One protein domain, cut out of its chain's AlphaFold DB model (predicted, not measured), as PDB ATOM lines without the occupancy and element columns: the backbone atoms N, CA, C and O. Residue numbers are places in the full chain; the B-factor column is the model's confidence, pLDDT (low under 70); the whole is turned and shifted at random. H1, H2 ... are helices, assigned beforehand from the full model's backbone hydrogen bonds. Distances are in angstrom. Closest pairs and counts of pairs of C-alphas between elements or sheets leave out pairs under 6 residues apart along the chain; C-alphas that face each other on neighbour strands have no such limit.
ATOM      1  N   MET A   2      16.909  45.117 -32.844       55.88
ATOM      2  CA  MET A   2      17.981  45.849 -32.169       55.88
ATOM      3  C   MET A   2      18.033  47.269 -32.739       55.88
ATOM      4  O   MET A   2      18.621  47.432 -33.802       55.88
ATOM      5  N   GLN A   3      17.420  48.266 -32.085       50.62
ATOM      6  CA  GLN A   3      17.926  49.647 -32.125       50.62
ATOM      7  C   GLN A   3      17.170  50.655 -31.258       50.62
ATOM      8  O   GLN A   3      15.978  50.885 -31.428       50.62
ATOM      9  N   ARG A   4      17.952  51.378 -30.455       43.84
ATOM     10  CA  ARG A   4      17.776  52.806 -30.198       43.84
ATOM     11  C   ARG A   4      19.173  53.414 -30.342       43.84
ATOM     12  O   ARG A   4      20.105  52.912 -29.717       43.84
ATOM     13  N   TYR A   5      19.350  54.410 -31.208       51.94
ATOM     14  CA  TYR A   5      20.552  55.243 -31.150       51.94
ATOM     15  C   TYR A   5      20.424  56.082 -29.884       51.94
ATOM     16  O   TYR A   5      19.515  56.905 -29.783       51.94
ATOM     17  N   VAL A   6      21.261  55.807 -28.890       50.66
ATOM     18  CA  VAL A   6      21.299  56.613 -27.674       50.66
ATOM     19  C   VAL A   6      22.353  57.683 -27.904       50.66
ATOM     20  O   VAL A   6      23.549  57.407 -27.855       50.66
ATOM     21  N   TYR A   7      21.894  58.892 -28.209       52.66
ATOM     22  CA  TYR A   7      22.720  60.088 -28.121       52.66
ATOM     23  C   TYR A   7      22.821  60.468 -26.642       52.66
ATOM     24  O   TYR A   7      22.086  61.324 -26.165       52.66
ATOM     25  N   ASP A   8      23.685  59.779 -25.901       46.00
ATOM     26  CA  ASP A   8      24.001  60.156 -24.524       46.00
ATOM     27  C   ASP A   8      25.152  61.174 -24.580       46.00
ATOM     28  O   ASP A   8      26.279  60.834 -24.941       46.00
ATOM     29  N   PHE A   9      24.849  62.448 -24.319       48.41
ATOM     30  CA  PHE A   9      25.820  63.540 -24.148       48.41
ATOM     31  C   PHE A   9      26.922  63.654 -25.231       48.41
ATOM     32  O   PHE A   9      28.111  63.769 -24.935       48.41
ATOM     33  N   GLY A  10      26.529  63.658 -26.509       73.94
ATOM     34  CA  GLY A  10      27.340  64.213 -27.605       73.94
ATOM     35  C   GLY A  10      28.376  63.295 -28.261       73.94
ATOM     36  O   GLY A  10      28.903  63.661 -29.308       73.94
ATOM     37  N   THR A  11      28.647  62.097 -27.730       82.25
ATOM     38  CA  THR A  11      29.547  61.145 -28.412       82.25
ATOM     39  C   THR A  11      28.734  60.095 -29.170       82.25
ATOM     40  O   THR A  11      27.964  59.368 -28.540       82.25
ATOM     41  N   PRO A  12      28.867  59.972 -30.503       92.12
ATOM     42  CA  PRO A  12      28.158  58.940 -31.245       92.12
ATOM     43  C   PRO A  12      28.632  57.546 -30.817       92.12
ATOM     44  O   PRO A  12      29.819  57.296 -30.615       92.12
ATOM     45  N   GLY A  13      27.683  56.625 -30.684       93.94
ATOM     46  CA  GLY A  13      27.935  55.254 -30.264       93.94
ATOM     47  C   GLY A  13      26.743  54.347 -30.551       93.94
ATOM     48  O   GLY A  13      25.718  54.775 -31.086       93.94
ATOM     49  N   PHE A  14      26.876  53.072 -30.206       94.31
ATOM     50  CA  PHE A  14      25.788  52.103 -30.291       94.31
ATOM     51  C   PHE A  14      25.811  51.173 -29.079       94.31
ATOM     52  O   PHE A  14      26.850  50.946 -28.461       94.31
ATOM     53  N   THR A  15      24.649  50.622 -28.734       94.19
ATOM     54  CA  THR A  15      24.489  49.748 -27.568       94.19
ATOM     55  C   THR A  15      24.191  48.323 -28.011       94.19
ATOM     56  O   THR A  15      23.285  48.086 -28.813       94.19
ATOM     57  N   ILE A  16      24.916  47.358 -27.442       93.94
ATOM     58  CA  ILE A  16      24.564  45.944 -27.566       93.94
ATOM     59  C   ILE A  16      23.379  45.666 -26.635       93.94
ATOM     60  O   ILE A  16      23.472  45.836 -25.423       93.94
ATOM     61  N   THR A  17      22.239  45.267 -27.197       92.44
ATOM     62  CA  THR A  17      21.019  45.002 -26.423       92.44
ATOM     63  C   THR A  17      21.198  43.833 -25.463       92.44
ATOM     64  O   THR A  17      21.830  42.837 -25.818       92.44
ATOM     65  N   ARG A  18      20.523  43.878 -24.307       93.06
ATOM     66  CA  ARG A  18      20.508  42.758 -23.348       93.06
ATOM     67  C   ARG A  18      20.043  41.441 -23.949       93.06
ATOM     68  O   ARG A  18      20.559  40.407 -23.556       93.06
ATOM     69  N   GLN A  19      19.127  41.473 -24.916       92.00
ATOM     70  CA  GLN A  19      18.664  40.259 -25.585       92.00
ATOM     71  C   GLN A  19      19.805  39.531 -26.309       92.00
ATOM     72  O   GLN A  19      19.882  38.312 -26.247       92.00
ATOM     73  N   ALA A  20      20.729  40.268 -26.933       91.00
ATOM     74  CA  ALA A  20      21.901  39.673 -27.576       91.00
ATOM     75  C   ALA A  20      22.845  39.026 -26.548       91.00
ATOM     76  O   ALA A  20      23.393  37.959 -26.804       91.00
ATOM     77  N   CYS A  21      22.988  39.643 -25.368       93.56
ATOM     78  CA  CYS A  21      23.740  39.064 -24.256       93.56
ATOM     79  C   CYS A  21      23.056  37.810 -23.696       93.56
ATOM     80  O   CYS A  21      23.736  36.822 -23.455       93.56
ATOM     81  N   ARG A  22      21.724  37.821 -23.547       93.38
ATOM     82  CA  ARG A  22      20.952  36.659 -23.092       93.38
ATOM     83  C   ARG A  22      21.136  35.466 -24.027       93.38
ATOM     84  O   ARG A  22      21.498  34.405 -23.543       93.38
ATOM     85  N   VAL A  23      20.986  35.658 -25.342       94.25
ATOM     86  CA  VAL A  23      21.183  34.562 -26.307       94.25
ATOM     87  C   VAL A  23      22.602  34.006 -26.218       94.25
ATOM     88  O   VAL A  23      22.755  32.804 -26.081       94.25
ATOM     89  N   PHE A  24      23.627  34.866 -26.188       94.25
ATOM     90  CA  PHE A  24      25.017  34.412 -26.056       94.25
ATOM     91  C   PHE A  24      25.265  33.601 -24.773       94.25
ATOM     92  O   PHE A  24      26.011  32.629 -24.794       94.25
ATOM     93  N   LEU A  25      24.643  33.991 -23.655       95.31
ATOM     94  CA  LEU A  25      24.761  33.263 -22.391       95.31
ATOM     95  C   LEU A  25      23.997  31.931 -22.396       95.31
ATOM     96  O   LEU A  25      24.439  30.995 -21.741       95.31
ATOM     97  N   GLU A  26      22.868  31.844 -23.103       95.62
ATOM     98  CA  GLU A  26      22.034  30.636 -23.178       95.62
ATOM     99  C   GLU A  26      22.587  29.596 -24.159       95.62
ATOM    100  O   GLU A  26      22.564  28.405 -23.865       95.62
ATOM    101  N   THR A  27      23.091  30.026 -25.317       94.75
ATOM    102  CA  THR A  27      23.533  29.116 -26.385       94.75
ATOM    103  C   THR A  27      25.047  28.931 -26.431       94.75
ATOM    104  O   THR A  27      25.524  28.021 -27.103       94.75
ATOM    105  N   GLY A  28      25.820  29.802 -25.775       95.88
ATOM    106  CA  GLY A  28      27.272  29.895 -25.965       95.88
ATOM    107  C   GLY A  28      27.678  30.498 -27.317       95.88
ATOM    108  O   GLY A  28      28.864  30.717 -27.561       95.88
ATOM    109  N   GLU A  29      26.705  30.813 -28.176       91.81
ATOM    110  CA  GLU A  29      26.910  31.353 -29.511       91.81
ATOM    111  C   GLU A  29      26.154  32.676 -29.688       91.81
ATOM    112  O   GLU A  29      25.001  32.839 -29.282       91.81
ATOM    113  N   PRO A  30      26.772  33.681 -30.308       89.19
ATOM    114  CA  PRO A  30      26.089  34.933 -30.574       89.19
ATOM    115  C   PRO A  30      24.941  34.717 -31.572       89.19
ATOM    116  O   PRO A  30      25.103  34.050 -32.584       89.19
ATOM    117  N   SER A  31      23.770  35.310 -31.310       87.25
ATOM    118  CA  SER A  31      22.600  35.137 -32.188       87.25
ATOM    119  C   SER A  31      22.923  35.517 -33.646       87.25
ATOM    120  O   SER A  31      23.386  36.637 -33.877       87.25
ATOM    121  N   GLY A  32      22.621  34.652 -34.620       89.44
ATOM    122  CA  GLY A  32      22.756  34.936 -36.060       89.44
ATOM    123  C   GLY A  32      24.185  35.290 -36.495       89.44
ATOM    124  O   GLY A  32      25.138  34.694 -36.019       89.44
ATOM    125  N   ASP A  33      24.331  36.289 -37.373       92.38
ATOM    126  CA  ASP A  33      25.635  36.869 -37.727       92.38
ATOM    127  C   ASP A  33      25.906  38.138 -36.884       92.38
ATOM    128  O   ASP A  33      25.449  39.242 -37.217       92.38
ATOM    129  N   PRO A  34      26.574  38.027 -35.724       88.62
ATOM    130  CA  PRO A  34      26.964  39.189 -34.930       88.62
ATOM    131  C   PRO A  34      28.102  39.979 -35.573       88.62
ATOM    132  O   PRO A  34      28.197  41.177 -35.322       88.62
ATOM    133  N   ALA A  35      28.965  39.329 -36.357       88.56
ATOM    134  CA  ALA A  35      30.190  39.913 -36.869       88.56
ATOM    135  C   ALA A  35      29.843  40.896 -37.983       88.56
ATOM    136  O   ALA A  35      30.223  42.063 -37.894       88.56
ATOM    137  N   GLY A  36      29.004  40.485 -38.940       93.88
ATOM    138  CA  GLY A  36      28.486  41.369 -39.982       93.88
ATOM    139  C   GLY A  36      27.678  42.532 -39.407       93.88
ATOM    140  O   GLY A  36      27.845  43.683 -39.818       93.88
ATOM    141  N   ARG A  37      26.862  42.285 -38.372       93.75
ATOM    142  CA  ARG A  37      26.111  43.358 -37.697       93.75
ATOM    143  C   ARG A  37      27.021  44.325 -36.947       93.75
ATOM    144  O   ARG A  37      26.802  45.530 -37.034       93.75
ATOM    145  N   MET A  38      28.031  43.834 -36.233       94.31
ATOM    146  CA  MET A  38      29.004  44.677 -35.535       94.31
ATOM    147  C   MET A  38      29.811  45.512 -36.530       94.31
ATOM    148  O   MET A  38      29.920  46.722 -36.351       94.31
ATOM    149  N   ALA A  39      30.286  44.897 -37.615       94.31
ATOM    150  CA  ALA A  39      31.003  45.572 -38.690       94.31
ATOM    151  C   ALA A  39      30.150  46.675 -39.335       94.31
ATOM    152  O   ALA A  39      30.617  47.800 -39.490       94.31
ATOM    153  N   ALA A  40      28.867  46.416 -39.613       95.50
ATOM    154  CA  ALA A  40      27.954  47.427 -40.145       95.50
ATOM    155  C   ALA A  40      27.740  48.611 -39.179       95.50
ATOM    156  O   ALA A  40      27.645  49.762 -39.612       95.50
ATOM    157  N   ARG A  41      27.686  48.355 -37.861       94.88
ATOM    158  CA  ARG A  41      27.577  49.412 -36.837       94.88
ATOM    159  C   ARG A  41      28.847  50.233 -36.718       94.88
ATOM    160  O   ARG A  41      28.757  51.455 -36.630       94.88
ATOM    161  N   VAL A  42      29.999  49.576 -36.744       95.88
ATOM    162  CA  VAL A  42      31.302  50.233 -36.748       95.88
ATOM    163  C   VAL A  42      31.448  51.095 -38.000       95.88
ATOM    164  O   VAL A  42      31.701  52.283 -37.870       95.88
ATOM    165  N   ALA A  43      31.141  50.574 -39.189       95.50
ATOM    166  CA  ALA A  43      31.194  51.338 -40.436       95.50
ATOM    167  C   ALA A  43      30.228  52.541 -40.450       95.50
ATOM    168  O   ALA A  43      30.512  53.579 -41.047       95.50
ATOM    169  N   ALA A  44      29.063  52.435 -39.803       95.62
ATOM    170  CA  ALA A  44      28.168  53.578 -39.615       95.62
ATOM    171  C   ALA A  44      28.759  54.620 -38.648       95.62
ATOM    172  O   ALA A  44      28.666  55.816 -38.911       95.62
ATOM    173  N   LEU A  45      29.396  54.179 -37.560       95.56
ATOM    174  CA  LEU A  45      30.064  55.065 -36.607       95.56
ATOM    175  C   LEU A  45      31.264  55.783 -37.241       95.56
ATOM    176  O   LEU A  45      31.402  56.991 -37.075       95.56
ATOM    177  N   GLU A  46      32.086  55.071 -38.010       95.75
ATOM    178  CA  GLU A  46      33.225  55.637 -38.739       95.75
ATOM    179  C   GLU A  46      32.783  56.698 -39.752       95.75
ATOM    180  O   GLU A  46      33.380  57.772 -39.821       95.75
ATOM    181  N   ARG A  47      31.688  56.446 -40.487       95.31
ATOM    182  CA  ARG A  47      31.085  57.437 -41.395       95.31
ATOM    183  C   ARG A  47      30.563  58.667 -40.656       95.31
ATOM    184  O   ARG A  47      30.754  59.774 -41.143       95.31
ATOM    185  N   ASN A  48      29.952  58.484 -39.487       94.62
ATOM    186  CA  ASN A  48      29.414  59.594 -38.698       94.62
ATOM    187  C   ASN A  48      30.510  60.456 -38.052       94.62
ATOM    188  O   ASN A  48      30.324  61.659 -37.907       94.62
ATOM    189  N   VAL A  49      31.628  59.853 -37.635       94.50
ATOM    190  CA  VAL A  49      32.730  60.565 -36.961       94.50
ATOM    191  C   VAL A  49      33.774  61.090 -37.955       94.50
ATOM    192  O   VAL A  49      34.536  61.992 -37.622       94.50
ATOM    193  N   GLY A  50      33.834  60.537 -39.170       95.94
ATOM    194  CA  GLY A  50      34.860  60.870 -40.164       95.94
ATOM    195  C   GLY A  50      36.235  60.258 -39.864       95.94
ATOM    196  O   GLY A  50      37.231  60.653 -40.467       95.94
ATOM    197  N   LYS A  51      36.302  59.283 -38.950       94.56
ATOM    198  CA  LYS A  51      37.531  58.587 -38.535       94.56
ATOM    199  C   LYS A  51      37.381  57.083 -38.716       94.56
ATOM    200  O   LYS A  51      36.273  56.569 -38.613       94.56
ATOM    201  N   ARG A  52      38.490  56.378 -38.956       95.00
ATOM    202  CA  ARG A  52      38.521  54.908 -39.071       95.00
ATOM    203  C   ARG A  52      39.285  54.295 -37.901       95.00
ATOM    204  O   ARG A  52      40.282  54.865 -37.464       95.00
ATOM    205  N   LEU A  53      38.851  53.137 -37.415       92.81
ATOM    206  CA  LEU A  53      39.506  52.408 -36.325       92.81
ATOM    207  C   LEU A  53      40.936  51.987 -36.677       92.81
ATOM    208  O   LEU A  53      41.823  52.084 -35.837       92.81
ATOM    209  N   GLU A  54      41.171  51.571 -37.920       91.69
ATOM    210  CA  GLU A  54      42.463  51.027 -38.365       91.69
ATOM    211  C   GLU A  54      43.437  52.093 -38.901       91.69
ATOM    212  O   GLU A  54      44.557  51.779 -39.305       91.69
ATOM    213  N   ARG A  55      43.048  53.376 -38.936       92.94
ATOM    214  CA  ARG A  55      43.893  54.423 -39.527       92.94
ATOM    215  C   ARG A  55      44.981  54.861 -38.548       92.94
ATOM    216  O   ARG A  55      44.699  55.559 -37.584       92.94
ATOM    217  N   VAL A  56      46.236  54.537 -38.860       92.44
ATOM    218  CA  VAL A  56      47.419  54.833 -38.020       92.44
ATOM    219  C   VAL A  56      47.546  56.316 -37.642       92.44
ATOM    220  O   VAL A  56      47.864  56.632 -36.500       92.44
ATOM    221  N   ASN A  57      47.272  57.229 -38.580       91.00
ATOM    222  CA  ASN A  57      47.529  58.663 -38.389       91.00
ATOM    223  C   ASN A  57      46.370  59.441 -37.739       91.00
ATOM    224  O   ASN A  57      46.576  60.573 -37.320       91.00
ATOM    225  N   ASP A  58      45.167  58.866 -37.665       92.44
ATOM    226  CA  ASP A  58      44.014  59.470 -36.978       92.44
ATOM    227  C   ASP A  58      43.016  58.371 -36.567       92.44
ATOM    228  O   ASP A  58      41.958  58.215 -37.193       92.44
ATOM    229  N   PRO A  59      43.383  57.528 -35.582       92.06
ATOM    230  CA  PRO A  59      42.558  56.398 -35.191       92.06
ATOM    231  C   PRO A  59      41.292  56.880 -34.480       92.06
ATOM    232  O   PRO A  59      41.304  57.873 -33.751       92.06
ATOM    233  N   LEU A  60      40.195  56.140 -34.646       92.75
ATOM    234  CA  LEU A  60      38.999  56.275 -33.813       92.75
ATOM    235  C   LEU A  60      39.160  55.399 -32.555       92.75
ATOM    236  O   LEU A  60      38.982  54.188 -32.669       92.75
ATOM    237  N   PRO A  61      39.485  55.943 -31.363       90.50
ATOM    238  CA  PRO A  61      39.629  55.136 -30.153       90.50
ATOM    239  C   PRO A  61      38.248  54.723 -29.614       90.50
ATOM    240  O   PRO A  61      37.498  55.581 -29.138       90.50
ATOM    241  N   PRO A  62      37.874  53.431 -29.645       91.00
ATOM    242  CA  PRO A  62      36.604  52.999 -29.083       91.00
ATOM    243  C   PRO A  62      36.689  52.940 -27.552       91.00
ATOM    244  O   PRO A  62      37.705  52.542 -26.981       91.00
ATOM    245  N   SER A  63      35.587  53.260 -26.872       92.44
ATOM    246  CA  SER A  63      35.413  52.929 -25.454       92.44
ATOM    247  C   SER A  63      34.281  51.917 -25.305       92.44
ATOM    248  O   SER A  63      33.190  52.116 -25.835       92.44
TER     249      SER A  63
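Overview. This is residues 2 to 63 of the 465 residues of an uncharacterized protein of Streptomyces sp. 2132.2 (UniProt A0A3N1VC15). This is a loose, elongated model: an unnamed chain loop goes out and back into H1 at one end of the long axis, and the chain then turns into the longer helix H2, which runs back past residues 12 to 14 of that loop. Beyond H2, residues 50 to 63 make a loop that turns at the other end of the long axis and folds back along that axis, with Ser 63 level with part of H2; their C-alphas lie 9 to 22 A from the mean of all C-alphas. The printed part has 62 residues with two named helices, H1 then H2, and no named strand; the class is all helix, but under half of the residues, 26, are in named elements. The radius of gyration of the C-alphas is 13.5 A, and the spans are 40 by 26 by 16 A.

Arrangement. Residues 2 to 17 hold no named element; along them, y rises from 45.849 at C-alpha 2 to 64.213 at C-alpha 10 and is back at 45.002 at C-alpha 17. H1, residues 18 to 27, follows, and a short link of 6 residues leads to H2, residues 34 to 49. H1 and H2 are apart, with no C-alpha of the one within 8 A of the other. In both helices every O i to N i+4 pair is within hydrogen-bond range.

Along the chain. H1 begins at C-alpha 18 (20.508, 42.758, -23.348) and is 14.3 A long from first to last C-alpha, with y falling to 29.116 at C-alpha 27. H2 measures 22.2 A, from C-alpha 34 (26.964, 39.189, -34.930) to C-alpha 49 (32.730, 60.565, -36.961).

Size, cuts and confidence. The two C-alphas farthest apart, those of Glu 26 and Asn 57, are 40.8 A apart. The printed part has no cut. Its mean pLDDT is 87.2, and residues 2 to 9 are under 70.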